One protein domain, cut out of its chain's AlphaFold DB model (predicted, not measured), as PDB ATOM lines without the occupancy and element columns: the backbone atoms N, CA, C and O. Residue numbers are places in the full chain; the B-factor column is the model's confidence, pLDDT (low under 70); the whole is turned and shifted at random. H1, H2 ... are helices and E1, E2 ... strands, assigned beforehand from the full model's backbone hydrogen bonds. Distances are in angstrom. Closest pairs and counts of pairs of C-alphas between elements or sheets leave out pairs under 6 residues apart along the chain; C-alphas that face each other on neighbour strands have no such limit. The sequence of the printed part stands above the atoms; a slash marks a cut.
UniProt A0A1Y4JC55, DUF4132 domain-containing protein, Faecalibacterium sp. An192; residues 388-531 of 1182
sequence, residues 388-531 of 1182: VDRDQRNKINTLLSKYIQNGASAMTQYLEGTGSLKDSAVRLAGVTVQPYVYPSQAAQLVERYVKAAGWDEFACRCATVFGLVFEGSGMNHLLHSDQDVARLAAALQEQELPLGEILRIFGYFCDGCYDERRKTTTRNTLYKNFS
ATOM      1  N   VAL A 388       6.865  -4.296  62.908       61.19
ATOM      2  CA  VAL A 388       8.043  -3.811  62.185       61.19
ATOM      3  C   VAL A 388       9.101  -3.496  63.234       61.19
ATOM      4  O   VAL A 388       9.046  -2.462  63.898       61.19
ATOM      5  N   ASP A 389      10.030  -4.420  63.433       65.81
ATOM      6  CA  ASP A 389      11.091  -4.289  64.419       65.81
ATOM      7  C   ASP A 389      12.469  -4.577  63.805       65.81
ATOM      8  O   ASP A 389      12.636  -4.832  62.606       65.81
ATOM      9  N   ARG A 390      13.499  -4.480  64.649       70.44
ATOM     10  CA  ARG A 390      14.889  -4.718  64.254       70.44
ATOM     11  C   ARG A 390      15.103  -6.139  63.718       70.44
ATOM     12  O   ARG A 390      15.978  -6.330  62.878       70.44
ATOM     13  N   ASP A 391      14.309  -7.111  64.157       69.62
ATOM     14  CA  ASP A 391      14.429  -8.504  63.736       69.62
ATOM     15  C   ASP A 391      13.954  -8.699  62.289       69.62
ATOM     16  O   ASP A 391      14.628  -9.360  61.499       69.62
ATOM     17  N   GLN A 392      12.875  -8.026  61.871       75.38
ATOM     18  CA  GLN A 392      12.427  -8.059  60.473       75.38
ATOM     19  C   GLN A 392      13.474  -7.470  59.511       75.38
ATOM     20  O   GLN A 392      13.734  -8.048  58.450       75.38
ATOM     21  N   ARG A 393      14.116  -6.352  59.884       85.88
ATOM     22  CA  ARG A 393      15.209  -5.754  59.090       85.88
ATOM     23  C   ARG A 393      16.407  -6.702  58.989       85.88
ATOM     24  O   ARG A 393      16.919  -6.923  57.891       85.88
ATOM     25  N   ASN A 394      16.789  -7.330  60.104       84.19
ATOM     26  CA  ASN A 394      17.856  -8.334  60.138       84.19
ATOM     27  C   ASN A 394      17.529  -9.552  59.262       84.19
ATOM     28  O   ASN A 394      18.402 -10.039  58.542       84.19
ATOM     29  N   LYS A 395      16.277 -10.029  59.270       83.00
ATOM     30  CA  LYS A 395      15.808 -11.145  58.431       83.00
ATOM     31  C   LYS A 395      15.882 -10.814  56.942       83.00
ATOM     32  O   LYS A 395      16.398 -11.625  56.175       83.00
ATOM     33  N   ILE A 396      15.435  -9.621  56.533       88.19
ATOM     34  CA  ILE A 396      15.565  -9.143  55.145       88.19
ATOM     35  C   ILE A 396      17.043  -9.125  54.736       88.19
ATOM     36  O   ILE A 396      17.400  -9.717  53.718       88.19
ATOM     37  N   ASN A 397      17.911  -8.533  55.562       89.31
ATOM     38  CA  ASN A 397      19.346  -8.488  55.291       89.31
ATOM     39  C   ASN A 397      19.973  -9.894  55.188       89.31
ATOM     40  O   ASN A 397      20.699 -10.198  54.238       89.31
ATOM     41  N   THR A 398      19.632 -10.791  56.115       87.00
ATOM     42  CA  THR A 398      20.096 -12.188  56.106       87.00
ATOM     43  C   THR A 398      19.699 -12.899  54.815       87.00
ATOM     44  O   THR A 398      20.506 -13.629  54.244       87.00
ATOM     45  N   LEU A 399      18.477 -12.686  54.318       88.06
ATOM     46  CA  LEU A 399      18.015 -13.323  53.087       88.06
ATOM     47  C   LEU A 399      18.696 -12.786  51.843       88.06
ATOM     48  O   LEU A 399      19.073 -13.580  50.987       88.06
ATOM     49  N   LEU A 400      18.862 -11.467  51.746       90.69
ATOM     50  CA  LEU A 400      19.586 -10.861  50.632       90.69
ATOM     51  C   LEU A 400      21.034 -11.359  50.611       90.69
ATOM     52  O   LEU A 400      21.538 -11.736  49.556       90.69
ATOM     53  N   SER A 401      21.661 -11.471  51.787       90.31
ATOM     54  CA  SER A 401      23.053 -11.910  51.942       90.31
ATOM     55  C   SER A 401      23.310 -13.330  51.431       90.31
ATOM     56  O   SER A 401      24.424 -13.610  50.997       90.31
ATOM     57  N   LYS A 402      22.299 -14.213  51.405       88.50
ATOM     58  CA  LYS A 402      22.426 -15.578  50.849       88.50
ATOM     59  C   LYS A 402      22.805 -15.592  49.368       88.50
ATOM     60  O   LYS A 402      23.401 -16.560  48.908       88.50
ATOM     61  N   TYR A 403      22.442 -14.542  48.636       90.69
ATOM     62  CA  TYR A 403      22.638 -14.446  47.191       90.69
ATOM     63  C   TYR A 403      23.881 -13.640  46.806       90.69
ATOM     64  O   TYR A 403      24.206 -13.550  45.623       90.69
ATOM     65  N   ILE A 404      24.578 -13.049  47.780       93.25
ATOM     66  CA  ILE A 404      25.748 -12.209  47.532       93.25
ATOM     67  C   ILE A 404      27.000 -13.080  47.411       93.25
ATOM     68  O   ILE A 404      27.325 -13.854  48.309       93.25
ATOM     69  N   GLN A 405      27.722 -12.929  46.305       92.00
ATOM     70  CA  GLN A 405      29.012 -13.567  46.060       92.00
ATOM     71  C   GLN A 405      30.159 -12.779  46.708       92.00
ATOM     72  O   GLN A 405      30.965 -13.360  47.429       92.00
ATOM     73  N   ASN A 406      30.219 -11.460  46.495       92.38
ATOM     74  CA  ASN A 406      31.191 -10.566  47.138       92.38
ATOM     75  C   ASN A 406      30.498  -9.303  47.661       92.38
ATOM     76  O   ASN A 406      29.535  -8.835  47.062       92.38
ATOM     77  N   GLY A 407      31.004  -8.728  48.758       92.19
ATOM     78  CA  GLY A 407      30.515  -7.447  49.287       92.19
ATOM     79  C   GLY A 407      29.322  -7.528  50.251       92.19
ATOM     80  O   GLY A 407      28.703  -6.505  50.525       92.19
ATOM     81  N   ALA A 408      29.011  -8.697  50.826       91.06
ATOM     82  CA  ALA A 408      27.868  -8.868  51.743       91.06
ATOM     83  C   ALA A 408      27.903  -7.916  52.958       91.06
ATOM     84  O   ALA A 408      26.875  -7.366  53.354       91.06
ATOM     85  N   SER A 409      29.098  -7.660  53.508       90.81
ATOM     86  CA  SER A 409      29.292  -6.690  54.597       90.81
ATOM     87  C   SER A 409      28.986  -5.253  54.154       90.81
ATOM     88  O   SER A 409      28.296  -4.526  54.863       90.81
ATOM     89  N   ALA A 410      29.412  -4.860  52.948       92.19
ATOM     90  CA  ALA A 410      29.127  -3.533  52.398       92.19
ATOM     91  C   ALA A 410      27.623  -3.334  52.144       92.19
ATOM     92  O   ALA A 410      27.076  -2.288  52.483       92.19
ATOM     93  N   MET A 411      26.931  -4.359  51.633       95.56
ATOM     94  CA  MET A 411      25.471  -4.338  51.493       95.56
ATOM     95  C   MET A 411      24.766  -4.229  52.853       95.56
ATOM     96  O   MET A 411      23.849  -3.426  53.000       95.56
ATOM     97  N   THR A 412      25.211  -4.995  53.856       93.62
ATOM     98  CA  THR A 412      24.668  -4.925  55.224       93.62
ATOM     99  C   THR A 412      24.812  -3.517  55.799       93.62
ATOM    100  O   THR A 412      23.825  -2.922  56.220       93.62
ATOM    101  N   GLN A 413      26.017  -2.942  55.736       92.75
ATOM    102  CA  GLN A 413      26.275  -1.571  56.187       92.75
ATOM    103  C   GLN A 413      25.432  -0.545  55.424       92.75
ATOM    104  O   GLN A 413      24.974   0.436  56.005       92.75
ATOM    105  N   TYR A 414      25.205  -0.764  54.127       95.62
ATOM    106  CA  TYR A 414      24.341   0.095  53.327       95.62
ATOM    107  C   TYR A 414      22.875   0.029  53.773       95.62
ATOM    108  O   TYR A 414      22.241   1.078  53.856       95.62
ATOM    109  N   LEU A 415      22.343  -1.164  54.058       94.50
ATOM    110  CA  LEU A 415      20.961  -1.361  54.514       94.50
ATOM    111  C   LEU A 415      20.731  -0.841  55.942       94.50
ATOM    112  O   LEU A 415      19.643  -0.356  56.240       94.50
ATOM    113  N   GLU A 416      21.738  -0.931  56.811       89.94
ATOM    114  CA  GLU A 416      21.689  -0.444  58.200       89.94
ATOM    115  C   GLU A 416      22.019   1.051  58.344       89.94
ATOM    116  O   GLU A 416      21.827   1.624  59.419       89.94
ATOM    117  N   GLY A 417      22.535   1.679  57.285       86.81
ATOM    118  CA  GLY A 417      22.934   3.084  57.281       86.81
ATOM    119  C   GLY A 417      21.764   4.061  57.428       86.81
ATOM    120  O   GLY A 417      20.607   3.708  57.208       86.81
ATOM    121  N   THR A 418      22.096   5.307  57.772       83.50
ATOM    122  CA  THR A 418      21.157   6.436  57.849       83.50
ATOM    123  C   THR A 418      21.570   7.579  56.907       83.50
ATOM    124  O   THR A 418      22.758   7.740  56.599       83.50
ATOM    125  N   GLY A 419      20.608   8.390  56.459       83.88
ATOM    126  CA  GLY A 419      20.822   9.590  55.638       83.88
ATOM    127  C   GLY A 419      20.720   9.385  54.117       83.88
ATOM    128  O   GLY A 419      20.273   8.349  53.635       83.88
ATOM    129  N   SER A 420      21.150  10.404  53.365       90.88
ATOM    130  CA  SER A 420      21.001  10.532  51.901       90.88
ATOM    131  C   SER A 420      21.433   9.298  51.089       90.88
ATOM    132  O   SER A 420      22.435   8.638  51.399       90.88
ATOM    133  N   LEU A 421      20.703   9.020  50.002       95.62
ATOM    134  CA  LEU A 421      20.981   7.958  49.026       95.62
ATOM    135  C   LEU A 421      21.817   8.431  47.825       95.62
ATOM    136  O   LEU A 421      22.036   7.671  46.883       95.62
ATOM    137  N   LYS A 422      22.343   9.660  47.852       93.94
ATOM    138  CA  LYS A 422      23.111  10.235  46.738       93.94
ATOM    139  C   LYS A 422      24.268   9.349  46.249       93.94
ATOM    140  O   LYS A 422      24.498   9.240  45.048       93.94
ATOM    141  N   ASP A 423      24.953   8.672  47.173       93.38
ATOM    142  CA  ASP A 423      26.135   7.844  46.890       93.38
ATOM    143  C   ASP A 423      25.830   6.338  46.797       93.38
ATOM    144  O   ASP A 423      26.750   5.513  46.844       93.38
ATOM    145  N   SER A 424      24.557   5.936  46.704       95.06
ATOM    146  CA  SER A 424      24.164   4.522  46.785       95.06
ATOM    147  C   SER A 424      24.847   3.636  45.747       95.06
ATOM    148  O   SER A 424      25.335   2.561  46.093       95.06
ATOM    149  N   ALA A 425      24.965   4.101  44.501       92.75
ATOM    150  CA  ALA A 425      25.665   3.370  43.448       92.75
ATOM    151  C   ALA A 425      27.149   3.141  43.780       92.75
ATOM    152  O   ALA A 425      27.664   2.048  43.564       92.75
ATOM    153  N   VAL A 426      27.823   4.139  44.361       93.94
ATOM    154  CA  VAL A 426      29.237   4.042  44.758       93.94
ATOM    155  C   VAL A 426      29.404   3.064  45.919       93.94
ATOM    156  O   VAL A 426      30.296   2.218  45.890       93.94
ATOM    157  N   ARG A 427      28.521   3.132  46.922       94.25
ATOM    158  CA  ARG A 427      28.555   2.239  48.093       94.25
ATOM    159  C   ARG A 427      28.269   0.779  47.733       94.25
ATOM    160  O   ARG A 427      28.772  -0.117  48.405       94.25
ATOM    161  N   LEU A 428      27.483   0.543  46.681       95.62
ATOM    162  CA  LEU A 428      27.077  -0.792  46.237       95.62
ATOM    163  C   LEU A 428      27.912  -1.350  45.071       95.62
ATOM    164  O   LEU A 428      27.785  -2.531  44.771       95.62
ATOM    165  N   ALA A 429      28.802  -0.565  44.452       93.00
ATOM    166  CA  ALA A 429      29.549  -0.959  43.247       93.00
ATOM    167  C   ALA A 429      30.387  -2.247  43.395       93.00
ATOM    168  O   ALA A 429      30.638  -2.936  42.410       93.00
ATOM    169  N   GLY A 430      30.837  -2.568  44.614       90.25
ATOM    170  CA  GLY A 430      31.607  -3.783  44.913       90.25
ATOM    171  C   GLY A 430      30.764  -4.999  45.317       90.25
ATOM    172  O   GLY A 430      31.327  -6.055  45.614       90.25
ATOM    173  N   VAL A 431      29.438  -4.860  45.382       95.75
ATOM    174  CA  VAL A 431      28.525  -5.942  45.762       95.75
ATOM    175  C   VAL A 431      28.137  -6.723  44.509       95.75
ATOM    176  O   VAL A 431      27.595  -6.159  43.568       95.75
ATOM    177  N   THR A 432      28.413  -8.026  44.492       91.88
ATOM    178  CA  THR A 432      28.125  -8.906  43.344       91.88
ATOM    179  C   THR A 432      27.245 -10.070  43.772       91.88
ATOM    180  O   THR A 432      27.415 -10.597  44.872       91.88
ATOM    181  N   VAL A 433      26.307 -10.468  42.915       91.94
ATOM    182  CA  VAL A 433      25.347 -11.554  43.166       91.94
ATOM    183  C   VAL A 433      25.763 -12.843  42.465       91.94
ATOM    184  O   VAL A 433      26.468 -12.818  41.459       91.94
ATOM    185  N   GLN A 434      25.314 -13.984  42.985       86.00
ATOM    186  CA  GLN A 434      25.432 -15.257  42.274       86.00
ATOM    187  C   GLN A 434      24.583 -15.234  40.980       86.00
ATOM    188  O   GLN A 434      23.552 -14.560  40.944       86.00
ATOM    189  N   PRO A 435      24.961 -15.969  39.916       78.38
ATOM    190  CA  PRO A 435      24.157 -16.049  38.696       78.38
ATOM    191  C   PRO A 435      22.761 -16.652  38.935       78.38
ATOM    192  O   PRO A 435      22.614 -17.575  39.733       78.38
ATOM    193  N   TYR A 436      21.757 -16.185  38.183       76.25
ATOM    194  CA  TYR A 436      20.383 -16.727  38.157       76.25
ATOM    195  C   TYR A 436      19.632 -16.708  39.502       76.25
ATOM    196  O   TYR A 436      18.850 -17.612  39.804       76.25
ATOM    197  N   VAL A 437      19.846 -15.676  40.319       78.44
ATOM    198  CA  VAL A 437      19.183 -15.544  41.622       78.44
ATOM    199  C   VAL A 437      17.891 -14.736  41.550       78.44
ATOM    200  O   VAL A 437      17.835 -13.663  40.958       78.44
ATOM    201  N   TYR A 438      16.861 -15.221  42.244       84.88
ATOM    202  CA  TYR A 438      15.592 -14.519  42.421       84.88
ATOM    203  C   TYR A 438      15.311 -14.363  43.919       84.88
ATOM    204  O   TYR A 438      14.866 -15.323  44.556       84.88
ATOM    205  N   PRO A 439      15.543 -13.178  44.520       88.69
ATOM    206  CA  PRO A 439      15.414 -12.970  45.964       88.69
ATOM    207  C   PRO A 439      13.942 -12.818  46.405       88.69
ATOM    208  O   PRO A 439      13.596 -11.911  47.161       88.69
ATOM    209  N   SER A 440      13.057 -13.708  45.946       84.06
ATOM    210  CA  SER A 440      11.599 -13.635  46.128       84.06
ATOM    211  C   SER A 440      11.185 -13.544  47.597       84.06
ATOM    212  O   SER A 440      10.364 -12.707  47.957       84.06
ATOM    213  N   GLN A 441      11.813 -14.334  48.472       81.06
ATOM    214  CA  GLN A 441      11.527 -14.324  49.911       81.06
ATOM    215  C   GLN A 441      11.851 -12.970  50.560       81.06
ATOM    216  O   GLN A 441      11.060 -12.454  51.347       81.06
ATOM    217  N   ALA A 442      12.999 -12.374  50.217       88.31
ATOM    218  CA  ALA A 442      13.365 -11.055  50.723       88.31
ATOM    219  C   ALA A 442      12.415  -9.982  50.175       88.31
ATOM    220  O   ALA A 442      11.951  -9.130  50.929       88.31
ATOM    221  N   ALA A 443      12.076 -10.058  48.886       90.44
ATOM    222  CA  ALA A 443      11.188  -9.105  48.233       90.44
ATOM    223  C   ALA A 443       9.767  -9.125  48.825       90.44
ATOM    224  O   ALA A 443       9.213  -8.066  49.107       90.44
ATOM    225  N   GLN A 444       9.215 -10.306  49.119       84.62
ATOM    226  CA  GLN A 444       7.921 -10.454  49.803       84.62
ATOM    227  C   GLN A 444       7.934  -9.885  51.230       84.62
ATOM    228  O   GLN A 444       6.944  -9.305  51.680       84.62
ATOM    229  N   LEU A 445       9.044 -10.030  51.965       84.62
ATOM    230  CA  LEU A 445       9.180  -9.408  53.285       84.62
ATOM    231  C   LEU A 445       9.273  -7.884  53.196       84.62
ATOM    232  O   LEU A 445       8.677  -7.200  54.029       84.62
ATOM    233  N   VAL A 446       9.976  -7.353  52.192       89.75
ATOM    234  CA  VAL A 446      10.059  -5.907  51.940       89.75
ATOM    235  C   VAL A 446       8.702  -5.351  51.510       89.75
ATOM    236  O   VAL A 446       8.296  -4.312  52.010       89.75
ATOM    237  N   GLU A 447       7.940  -6.058  50.677       87.62
ATOM    238  CA  GLU A 447       6.573  -5.667  50.312       87.62
ATOM    239  C   GLU A 447       5.685  -5.491  51.557       87.62
ATOM    240  O   GLU A 447       4.970  -4.497  51.700       87.62
ATOM    241  N   ARG A 448       5.750  -6.439  52.499       80.31
ATOM    242  CA  ARG A 448       5.002  -6.358  53.765       80.31
ATOM    243  C   ARG A 448       5.501  -5.236  54.655       80.31
ATOM    244  O   ARG A 448       4.686  -4.555  55.271       80.31
ATOM    245  N   TYR A 449       6.817  -5.045  54.707       85.69
ATOM    246  CA  TYR A 449       7.422  -3.919  55.404       85.69
ATOM    247  C   TYR A 449       6.861  -2.597  54.864       85.69
ATOM    248  O   TYR A 449       6.342  -1.802  55.639       85.69
ATOM    249  N   VAL A 450       6.860  -2.405  53.540       87.81
ATOM    250  CA  VAL A 450       6.324  -1.204  52.878       87.81
ATOM    251  C   VAL A 450       4.832  -1.024  53.166       87.81
ATOM    252  O   VAL A 450       4.390   0.088  53.433       87.81
ATOM    253  N   LYS A 451       4.041  -2.103  53.181       83.00
ATOM    254  CA  LYS A 451       2.614  -2.040  53.553       83.00
ATOM    255  C   LYS A 451       2.385  -1.578  54.997       83.00
ATOM    256  O   LYS A 451       1.358  -0.963  55.265       83.00
ATOM    257  N   ALA A 452       3.302  -1.886  55.915       78.38
ATOM    258  CA  ALA A 452       3.174  -1.559  57.334       78.38
ATOM    259  C   ALA A 452       3.786  -0.197  57.708       78.38
ATOM    260  O   ALA A 452       3.192   0.540  58.491       78.38
ATOM    261  N   ALA A 453       4.959   0.130  57.163       82.56
ATOM    262  CA  ALA A 453       5.754   1.307  57.525       82.56
ATOM    263  C   ALA A 453       5.812   2.386  56.426       82.56
ATOM    264  O   ALA A 453       6.298   3.485  56.677       82.56
ATOM    265  N   GLY A 454       5.310   2.100  55.222       88.50
ATOM    266  CA  GLY A 454       5.464   2.968  54.055       88.50
ATOM    267  C   GLY A 454       6.860   2.889  53.427       88.50
ATOM    268  O   GLY A 454       7.674   2.024  53.757       88.50
ATOM    269  N   TRP A 455       7.131   3.803  52.492       93.31
ATOM    270  CA  TRP A 455       8.449   3.973  51.876       93.31
ATOM    271  C   TRP A 455       9.355   4.842  52.757       93.31
ATOM    272  O   TRP A 455       9.632   5.995  52.436       93.31
ATOM    273  N   ASP A 456       9.779   4.296  53.896       91.88
ATOM    274  CA  ASP A 456      10.803   4.919  54.738       91.88
ATOM    275  C   ASP A 456      12.222   4.711  54.169       91.88
ATOM    276  O   ASP A 456      12.425   4.057  53.142       91.88
ATOM    277  N   GLU A 457      13.230   5.260  54.850       93.00
ATOM    278  CA  GLU A 457      14.623   5.169  54.406       93.00
ATOM    279  C   GLU A 457      15.089   3.711  54.200       93.00
ATOM    280  O   GLU A 457      15.747   3.396  53.207       93.00
ATOM    281  N   PHE A 458      14.709   2.793  55.098       94.06
ATOM    282  CA  PHE A 458      15.095   1.384  55.001       94.06
ATOM    283  C   PHE A 458      14.447   0.705  53.788       94.06
ATOM    284  O   PHE A 458      15.119  -0.021  53.050       94.06
ATOM    285  N   ALA A 459      13.162   0.965  53.542       94.25
ATOM    286  CA  ALA A 459      12.468   0.456  52.366       94.25
ATOM    287  C   ALA A 459      13.092   0.979  51.060       94.25
ATOM    288  O   ALA A 459      13.328   0.198  50.135       94.25
ATOM    289  N   CYS A 460      13.439   2.269  50.999       96.62
ATOM    290  CA  CYS A 460      14.133   2.869  49.856       96.62
ATOM    291  C   CYS A 460      15.523   2.249  49.628       96.62
ATOM    292  O   CYS A 460      15.894   1.951  48.488       96.62
ATOM    293  N   ARG A 461      16.277   1.963  50.700       96.50
ATOM    294  CA  ARG A 461      17.549   1.222  50.621       96.50
ATOM    295  C   ARG A 461      17.345  -0.192  50.074       96.50
ATOM    296  O   ARG A 461      18.096  -0.597  49.189       96.50
ATOM    297  N   CYS A 462      16.311  -0.909  50.516       96.62
ATOM    298  CA  CYS A 462      15.973  -2.234  49.985       96.62
ATOM    299  C   CYS A 462      15.638  -2.192  48.489       96.62
ATOM    300  O   CYS A 462      16.185  -2.981  47.721       96.62
ATOM    301  N   ALA A 463      14.787  -1.257  48.057       96.81
ATOM    302  CA  ALA A 463      14.458  -1.082  46.641       96.81
ATOM    303  C   ALA A 463      15.695  -0.727  45.802       96.81
ATOM    304  O   ALA A 463      15.868  -1.249  44.703       96.81
ATOM    305  N   THR A 464      16.600   0.091  46.347       97.06
ATOM    306  CA  THR A 464      17.875   0.415  45.693       97.06
ATOM    307  C   THR A 464      18.770  -0.817  45.556       97.06
ATOM    308  O   THR A 464      19.375  -1.009  44.508       97.06
ATOM    309  N   VAL A 465      18.826  -1.688  46.570       97.25
ATOM    310  CA  VAL A 465      19.545  -2.970  46.483       97.25
ATOM    311  C   VAL A 465      18.909  -3.877  45.426       97.25
ATOM    312  O   VAL A 465      19.628  -4.391  44.573       97.25
ATOM    313  N   PHE A 466      17.582  -4.030  45.402       96.50
ATOM    314  CA  PHE A 466      16.919  -4.820  44.356       96.50
ATOM    315  C   PHE A 466      17.179  -4.273  42.951       96.50
ATOM    316  O   PHE A 466      17.434  -5.037  42.025       96.50
ATOM    317  N   GLY A 467      17.147  -2.953  42.787       94.06
ATOM    318  CA  GLY A 467      17.379  -2.313  41.501       94.06
ATOM    319  C   GLY A 467      18.834  -2.369  41.036       94.06
ATOM    320  O   GLY A 467      19.077  -2.722  39.891       94.06
ATOM    321  N   LEU A 468      19.797  -2.029  41.899       93.88
ATOM    322  CA  LEU A 468      21.201  -1.847  41.504       93.88
ATOM    323  C   LEU A 468      22.081  -3.087  41.693       93.88
ATOM    324  O   LEU A 468      23.034  -3.255  40.943       93.88
ATOM    325  N   VAL A 469      21.796  -3.928  42.691       95.06
ATOM    326  CA  VAL A 469      22.594  -5.135  42.992       95.06
ATOM    327  C   VAL A 469      21.969  -6.373  42.358       95.06
ATOM    328  O   VAL A 469      22.680  -7.221  41.830       95.06
ATOM    329  N   PHE A 470      20.639  -6.474  42.395       93.62
ATOM    330  CA  PHE A 470      19.892  -7.602  41.827       93.62
ATOM    331  C   PHE A 470      19.320  -7.318  40.433       93.62
ATOM    332  O   PHE A 470      18.509  -8.104  39.941       93.62
ATOM    333  N   GLU A 471      19.716  -6.202  39.814       92.62
ATOM    334  CA  GLU A 471      19.325  -5.814  38.451       92.62
ATOM    335  C   GLU A 471      17.806  -5.929  38.226       92.62
ATOM    336  O   GLU A 471      17.324  -6.456  37.227       92.62
ATOM    337  N   GLY A 472      17.020  -5.445  39.192       91.06
ATOM    338  CA  GLY A 472      15.557  -5.435  39.137       91.06
ATOM    339  C   GLY A 472      14.891  -6.719  39.641       91.06
ATOM    340  O   GLY A 472      13.673  -6.732  39.860       91.06
ATOM    341  N   SER A 473      15.647  -7.788  39.906       90.00
ATOM    342  CA  SER A 473      15.097  -9.033  40.449       90.00
ATOM    343  C   SER A 473      14.511  -8.802  41.843       90.00
ATOM    344  O   SER A 473      15.180  -8.325  42.756       90.00
ATOM    345  N   GLY A 474      13.232  -9.143  42.013       87.75
ATOM    346  CA  GLY A 474      12.459  -8.871  43.233       87.75
ATOM    347  C   GLY A 474      11.570  -7.623  43.156       87.75
ATOM    348  O   GLY A 474      10.558  -7.571  43.850       87.75
ATOM    349  N   MET A 475      11.839  -6.676  42.246       92.06
ATOM    350  CA  MET A 475      11.029  -5.452  42.092       92.06
ATOM    351  C   MET A 475       9.574  -5.738  41.683       92.06
ATOM    352  O   MET A 475       8.674  -4.979  42.034       92.06
ATOM    353  N   ASN A 476       9.313  -6.870  41.017       89.19
ATOM    354  CA  ASN A 476       7.959  -7.324  40.677       89.19
ATOM    355  C   ASN A 476       7.049  -7.540  41.899       89.19
ATOM    356  O   ASN A 476       5.841  -7.389  41.760       89.19
ATOM    357  N   HIS A 477       7.610  -7.850  43.075       87.50
ATOM    358  CA  HIS A 477       6.850  -7.950  44.327       87.50
ATOM    359  C   HIS A 477       6.554  -6.587  44.959       87.50
ATOM    360  O   HIS A 477       5.755  -6.501  45.881       87.50
ATOM    361  N   LEU A 478       7.227  -5.521  44.524       89.44
ATOM    362  CA  LEU A 478       7.074  -4.184  45.101       89.44
ATOM    363  C   LEU A 478       6.192  -3.283  44.229       89.44
ATOM    364  O   LEU A 478       5.574  -2.353  44.740       89.44
ATOM    365  N   LEU A 479       6.125  -3.558  42.924       91.19
ATOM    366  CA  LEU A 479       5.497  -2.695  41.926       91.19
ATOM    367  C   LEU A 479       4.310  -3.386  41.255       91.19
ATOM    368  O   LEU A 479       4.453  -3.913  40.157       91.19
ATOM    369  N   HIS A 480       3.128  -3.384  41.866       85.38
ATOM    370  CA  HIS A 480       1.948  -4.056  41.298       85.38
ATOM    371  C   HIS A 480       1.119  -3.149  40.385       85.38
ATOM    372  O   HIS A 480       0.324  -3.633  39.580       85.38
ATOM    373  N   SER A 481       1.296  -1.837  40.513       87.62
ATOM    374  CA  SER A 481       0.519  -0.821  39.813       87.62
ATOM    375  C   SER A 481       1.368   0.396  39.448       87.62
ATOM    376  O   SER A 481       2.433   0.633  40.024       87.62
ATOM    377  N   ASP A 482       0.854   1.236  38.551       84.44
ATOM    378  CA  ASP A 482       1.473   2.527  38.222       84.44
ATOM    379  C   ASP A 482       1.560   3.450  39.445       84.44
ATOM    380  O   ASP A 482       2.471   4.269  39.569       84.44
ATOM    381  N   GLN A 483       0.632   3.293  40.396       89.19
ATOM    382  CA  GLN A 483       0.662   4.041  41.645       89.19
ATOM    383  C   GLN A 483       1.859   3.637  42.514       89.19
ATOM    384  O   GLN A 483       2.447   4.496  43.170       89.19
ATOM    385  N   ASP A 484       2.257   2.363  42.494       91.69
ATOM    386  CA  ASP A 484       3.448   1.896  43.210       91.69
ATOM    387  C   ASP A 484       4.726   2.443  42.566       91.69
ATOM    388  O   ASP A 484       5.621   2.894  43.280       91.69
ATOM    389  N   VAL A 485       4.772   2.495  41.227       94.31
ATOM    390  CA  VAL A 485       5.868   3.125  40.468       94.31
ATOM    391  C   VAL A 485       6.014   4.595  40.860       94.31
ATOM    392  O   VAL A 485       7.109   5.030  41.217       94.31
ATOM    393  N   ALA A 486       4.915   5.354  40.851       93.00
ATOM    394  CA  ALA A 486       4.928   6.768  41.216       93.00
ATOM    395  C   ALA A 486       5.349   6.992  42.680       93.00
ATOM    396  O   ALA A 486       6.169   7.870  42.957       93.00
ATOM    397  N   ARG A 487       4.826   6.185  43.614       94.75
ATOM    398  CA  ARG A 487       5.158   6.267  45.047       94.75
ATOM    399  C   ARG A 487       6.628   5.967  45.312       94.75
ATOM    400  O   ARG A 487       7.266   6.730  46.029       94.75
ATOM    401  N   LEU A 488       7.165   4.897  44.725       96.56
ATOM    402  CA  LEU A 488       8.574   4.552  44.892       96.56
ATOM    403  C   LEU A 488       9.482   5.621  44.272       96.56
ATOM    404  O   LEU A 488      10.437   6.046  44.911       96.56
ATOM    405  N   ALA A 489       9.178   6.096  43.060       96.00
ATOM    406  CA  ALA A 489       9.973   7.140  42.416       96.00
ATOM    407  C   ALA A 489      10.019   8.431  43.256       96.00
ATOM    408  O   ALA A 489      11.087   9.013  43.421       96.00
ATOM    409  N   ALA A 490       8.881   8.848  43.824       94.19
ATOM    410  CA  ALA A 490       8.818   9.998  44.723       94.19
ATOM    411  C   ALA A 490       9.614   9.769  46.020       94.19
ATOM    412  O   ALA A 490      10.369  10.647  46.428       94.19
ATOM    413  N   ALA A 491       9.501   8.585  46.630       95.75
ATOM    414  CA  ALA A 491      10.214   8.268  47.863       95.75
ATOM    415  C   ALA A 491      11.738   8.185  47.666       95.75
ATOM    416  O   ALA A 491      12.492   8.697  48.487       95.75
ATOM    417  N   LEU A 492      12.218   7.600  46.562       96.38
ATOM    418  CA  LEU A 492      13.652   7.583  46.239       96.38
ATOM    419  C   LEU A 492      14.196   9.000  46.019       96.38
ATOM    420  O   LEU A 492      15.314   9.297  46.436       96.38
ATOM    421  N   GLN A 493      13.392   9.876  45.411       92.19
ATOM    422  CA  GLN A 493      13.749  11.275  45.210       92.19
ATOM    423  C   GLN A 493      13.804  12.058  46.529       92.19
ATOM    424  O   GLN A 493      14.718  12.856  46.721       92.19
ATOM    425  N   GLU A 494      12.850  11.838  47.437       93.50
ATOM    426  CA  GLU A 494      12.837  12.454  48.773       93.50
ATOM    427  C   GLU A 494      14.065  12.043  49.599       93.50
ATOM    428  O   GLU A 494      14.591  12.837  50.372       93.50
ATOM    429  N   GLN A 495      14.577  10.831  49.368       95.19
ATOM    430  CA  GLN A 495      15.824  10.332  49.953       95.19
ATOM    431  C   GLN A 495      17.084  10.734  49.155       95.19
ATOM    432  O   GLN A 495      18.163  10.187  49.387       95.19
ATOM    433  N   GLU A 496      16.963  11.692  48.229       94.50
ATOM    434  CA  GLU A 496      18.049  12.281  47.430       94.50
ATOM    435  C   GLU A 496      18.806  11.291  46.518       94.50
ATOM    436  O   GLU A 496      19.976  11.515  46.182       94.50
ATOM    437  N   LEU A 497      18.170  10.195  46.083       95.44
ATOM    438  CA  LEU A 497      18.763   9.329  45.060       95.44
ATOM    439  C   LEU A 497      18.833  10.094  43.718       95.44
ATOM    440  O   LEU A 497      17.825  10.674  43.310       95.44
ATOM    441  N   PRO A 498      19.971  10.101  42.993       94.56
ATOM    442  CA  PRO A 498      20.085  10.851  41.743       94.56
ATOM    443  C   PRO A 498      19.102  10.342  40.682       94.56
ATOM    444  O   PRO A 498      18.915   9.133  40.537       94.56
ATOM    445  N   LEU A 499      18.533  11.243  39.874       95.12
ATOM    446  CA  LEU A 499      17.532  10.883  38.859       95.12
ATOM    447  C   LEU A 499      18.015   9.773  37.912       95.12
ATOM    448  O   LEU A 499      17.272   8.838  37.619       95.12
ATOM    449  N   GLY A 500      19.274   9.836  37.473       93.25
ATOM    450  CA  GLY A 500      19.864   8.807  36.613       93.25
ATOM    451  C   GLY A 500      19.855   7.409  37.246       93.25
ATOM    452  O   GLY A 500      19.652   6.422  36.540       93.25
ATOM    453  N   GLU A 501      20.005   7.324  38.570       94.94
ATOM    454  CA  GLU A 501      19.945   6.074  39.331       94.94
ATOM    455  C   GLU A 501      18.510   5.584  39.512       94.94
ATOM    456  O   GLU A 501      18.242   4.396  39.331       94.94
ATOM    457  N   ILE A 502      17.565   6.494  39.772       96.69
ATOM    458  CA  ILE A 502      16.137   6.157  39.800       96.69
ATOM    459  C   ILE A 502      15.723   5.548  38.452       96.69
ATOM    460  O   ILE A 502      15.157   4.454  38.405       96.69
ATOM    461  N   LEU A 503      16.060   6.209  37.339       96.94
ATOM    462  CA  LEU A 503      15.758   5.716  35.994       96.94
ATOM    463  C   LEU A 503      16.449   4.380  35.691       96.94
ATOM    464  O   LEU A 503      15.872   3.545  34.997       96.94
ATOM    465  N   ARG A 504      17.653   4.150  36.229       95.19
ATOM    466  CA  ARG A 504      18.371   2.876  36.105       95.19
ATOM    467  C   ARG A 504      17.658   1.740  36.844       95.19
ATOM    468  O   ARG A 504      17.461   0.687  36.251       95.19
ATOM    469  N   ILE A 505      17.208   1.965  38.080       95.81
ATOM    470  CA  ILE A 505      16.445   0.981  38.873       95.81
ATOM    471  C   ILE A 505      15.178   0.538  38.129       95.81
ATOM    472  O   ILE A 505      14.917  -0.659  37.997       95.81
ATOM    473  N   PHE A 506      14.397   1.491  37.615       96.44
ATOM    474  CA  PHE A 506      13.184   1.163  36.863       96.44
ATOM    475  C   PHE A 506      13.476   0.585  35.475       96.44
ATOM    476  O   PHE A 506      12.692  -0.229  34.990       96.44
ATOM    477  N   GLY A 507      14.601   0.960  34.859       94.75
ATOM    478  CA  GLY A 507      15.099   0.341  33.632       94.75
ATOM    479  C   GLY A 507      15.362  -1.149  33.827       94.75
ATOM    480  O   GLY A 507      14.778  -1.956  33.117       94.75
ATOM    481  N   TYR A 508      16.118  -1.515  34.864       94.06
ATOM    482  CA  TYR A 508      16.363  -2.912  35.220       94.06
ATOM    483  C   TYR A 508      15.077  -3.689  35.526       94.06
ATOM    484  O   TYR A 508      14.892  -4.817  35.071       94.06
ATOM    485  N   PHE A 509      14.133  -3.072  36.244       92.56
ATOM    486  CA  PHE A 509      12.809  -3.660  36.444       92.56
ATOM    487  C   PHE A 509      12.079  -3.926  35.115       92.56
ATOM    488  O   PHE A 509      11.475  -4.986  34.949       92.56
ATOM    489  N   CYS A 510      12.136  -2.987  34.166       91.00
ATOM    490  CA  CYS A 510      11.522  -3.153  32.851       91.00
ATOM    491  C   CYS A 510      12.240  -4.209  32.002       91.00
ATOM    492  O   CYS A 510      11.563  -4.945  31.290       91.00
ATOM    493  N   ASP A 511      13.565  -4.322  32.090       87.12
ATOM    494  CA  ASP A 511      14.339  -5.347  31.380       87.12
ATOM    495  C   ASP A 511      13.952  -6.761  31.847       87.12
ATOM    496  O   ASP A 511      13.821  -7.671  31.030       87.12
ATOM    497  N   GLY A 512      13.669  -6.927  33.145       80.06
ATOM    498  CA  GLY A 512      13.137  -8.165  33.728       80.06
ATOM    499  C   GLY A 512      11.622  -8.373  33.563       80.06
ATOM    500  O   GLY A 512      11.076  -9.342  34.095       80.06
ATOM    501  N   CYS A 513      10.914  -7.473  32.874       78.81
ATOM    502  CA  CYS A 513       9.474  -7.565  32.631       78.81
ATOM    503  C   CYS A 513       9.199  -8.078  31.207       78.81
ATOM    504  O   CYS A 513       9.790  -7.593  30.249       78.81
ATOM    505  N   TYR A 514       8.272  -9.022  31.034       71.19
ATOM    506  CA  TYR A 514       7.878  -9.516  29.700       71.19
ATOM    507  C   TYR A 514       6.633  -8.815  29.133       71.19
ATOM    508  O   TYR A 514       6.333  -8.951  27.951       71.19
ATOM    509  N   ASP A 515       5.924  -8.036  29.954       77.88
ATOM    510  CA  ASP A 515       4.716  -7.312  29.556       77.88
ATOM    511  C   ASP A 515       5.070  -5.926  28.984       77.88
ATOM    512  O   ASP A 515       5.380  -4.981  29.717       77.88
ATOM    513  N   GLU A 516       5.000  -5.793  27.657       80.00
ATOM    514  CA  GLU A 516       5.270  -4.536  26.944       80.00
ATOM    515  C   GLU A 516       4.307  -3.400  27.323       80.00
ATOM    516  O   GLU A 516       4.704  -2.226  27.353       80.00
ATOM    517  N   ARG A 517       3.054  -3.719  27.685       82.00
ATOM    518  CA  ARG A 517       2.110  -2.714  28.187       82.00
ATOM    519  C   ARG A 517       2.623  -2.162  29.507       82.00
ATOM    520  O   ARG A 517       2.705  -0.947  29.662       82.00
ATOM    521  N   ARG A 518       3.040  -3.031  30.429       82.88
ATOM    522  CA  ARG A 518       3.573  -2.624  31.738       82.88
ATOM    523  C   ARG A 518       4.859  -1.803  31.622       82.88
ATOM    524  O   ARG A 518       4.987  -0.799  32.327       82.88
ATOM    525  N   LYS A 519       5.772  -2.146  30.704       88.50
ATOM    526  CA  LYS A 519       6.965  -1.319  30.408       88.50
ATOM    527  C   LYS A 519       6.578   0.079  29.942       88.50
ATOM    528  O   LYS A 519       7.148   1.069  30.405       88.50
ATOM    529  N   THR A 520       5.604   0.161  29.040       88.31
ATOM    530  CA  THR A 520       5.107   1.431  28.500       88.31
ATOM    531  C   THR A 520       4.462   2.276  29.595       88.31
ATOM    532  O   THR A 520       4.795   3.451  29.742       88.31
ATOM    533  N   THR A 521       3.606   1.685  30.432       88.62
ATOM    534  CA  THR A 521       2.950   2.428  31.514       88.62
ATOM    535  C   THR A 521       3.928   2.881  32.598       88.62
ATOM    536  O   THR A 521       3.852   4.027  33.044       88.62
ATOM    537  N   THR A 522       4.916   2.050  32.950       93.06
ATOM    538  CA  THR A 522       6.015   2.429  33.861       93.06
ATOM    539  C   THR A 522       6.770   3.638  33.315       93.06
ATOM    540  O   THR A 522       6.947   4.636  34.015       93.06
ATOM    541  N   ARG A 523       7.149   3.590  32.032       93.44
ATOM    542  CA  ARG A 523       7.859   4.678  31.348       93.44
ATOM    543  C   ARG A 523       7.063   5.980  31.364       93.44
ATOM    544  O   ARG A 523       7.590   7.007  31.780       93.44
ATOM    545  N   ASN A 524       5.787   5.918  30.989       91.38
ATOM    546  CA  ASN A 524       4.891   7.074  30.960       91.38
ATOM    547  C   ASN A 524       4.658   7.661  32.357       91.38
ATOM    548  O   ASN A 524       4.553   8.875  32.510       91.38
ATOM    549  N   THR A 525       4.593   6.810  33.382       94.75
ATOM    550  CA  THR A 525       4.440   7.244  34.774       94.75
ATOM    551  C   THR A 525       5.668   8.019  35.244       94.75
ATOM    552  O   THR A 525       5.524   9.098  35.816       94.75
ATOM    553  N   LEU A 526       6.876   7.517  34.961       95.44
ATOM    554  CA  LEU A 526       8.124   8.195  35.328       95.44
ATOM    555  C   LEU A 526       8.310   9.500  34.555       95.44
ATOM    556  O   LEU A 526       8.617  10.521  35.163       95.44
ATOM    557  N   TYR A 527       8.050   9.490  33.247       91.94
ATOM    558  CA  TYR A 527       8.057  10.698  32.423       91.94
ATOM    559  C   TYR A 527       7.138  11.779  33.010       91.94
ATOM    560  O   TYR A 527       7.604  12.880  33.298       91.94
ATOM    561  N   LYS A 528       5.875  11.460  33.320       90.81
ATOM    562  CA  LYS A 528       4.946  12.416  33.949       90.81
ATOM    563  C   LYS A 528       5.426  12.899  35.316       90.81
ATOM    564  O   LYS A 528       5.197  14.049  35.680       90.81
ATOM    565  N   ASN A 529       6.074  12.032  36.092       91.50
ATOM    566  CA  ASN A 529       6.553  12.395  37.422       91.50
ATOM    567  C   ASN A 529       7.712  13.409  37.372       91.50
ATOM    568  O   ASN A 529       7.768  14.310  38.218       91.50
ATOM    569  N   PHE A 530       8.589  13.276  36.370       93.69
ATOM    570  CA  PHE A 530       9.818  14.062  36.224       93.69
ATOM    571  C   PHE A 530       9.738  15.216  35.214       93.69
ATOM    572  O   PHE A 530      10.655  16.028  35.188       93.69
ATOM    573  N   SER A 531       8.655  15.362  34.445       93.69
ATOM    574  CA  SER A 531       8.449  16.491  33.511       93.69
ATOM    575  C   SER A 531       8.125  17.797  34.250       93.69
ATOM    576  O   SER A 531       7.011  18.315  34.195       93.69
TER     577      SER A 531
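Overview. This is residues 388 to 531 of the 1182 residues of the protein "DUF4132 domain-containing protein" of Faecalibacterium sp. An192 (UniProt A0A1Y4JC55). The longest helix, H8, forms an up-and-down bundle with H6 and H7 at one end of a rounded body. H5 runs through the middle, and H4, H1 and H2 pack at the other end, with short H3 on H2 and H5. The printed part has 144 residues, with eight named helices and one named strand in the order H1 E1 H2 H3 H4 H5 H6 H7 H8, mostly helix. It is compact, with a radius of gyration of the C-alphas of 14.0 A and spans of 37 by 31 by 28 A.

Along the chain. H8, residues 516 to 530, is 21.3 A long and ends at C-alpha 530 (9.818, 14.062, 36.224). H7 is residues 499 to 511, H6 482 to 494, H5 457 to 468 and H4 440 to 453, 19.7 A long. H3 is residues 424 to 428, H2 408 to 416 and E1 404 to 406. H1, residues 390 to 401, begins at C-alpha 390 (14.889, -4.718, 64.254).

Arrangement. H8 touches H6, C-alphas of Asp 482 and Thr 522 closest at 6.3 A, at a steep tilt of 39 degrees, the same way. H5, the hub, touches H7 at a steep tilt of 58 degrees, with the C-alphas of Gly 467 and Ile 505 closest at 4.3 A. H4 and H5 form a hairpin, closest at C-alphas 450 and 459, 6.4 A. H1 touches H4 at a shallow tilt of 28 degrees, opposite ways, closest at C-alphas 396 and 442, 5.3 A. E1 pairs with no named strand; its residues pair antiparallel with 432 to 433. In each helix every O i to N i+4 pair is within hydrogen-bond range.

Size, cuts and confidence. The C-alphas of Asp 391 and Ser 531, the two farthest apart, are 39.7 A apart. The printed part has no cut. The links H3 to H4 and H5 to H6 are long. Residues 388 to 389 and 391 have pLDDT under 70.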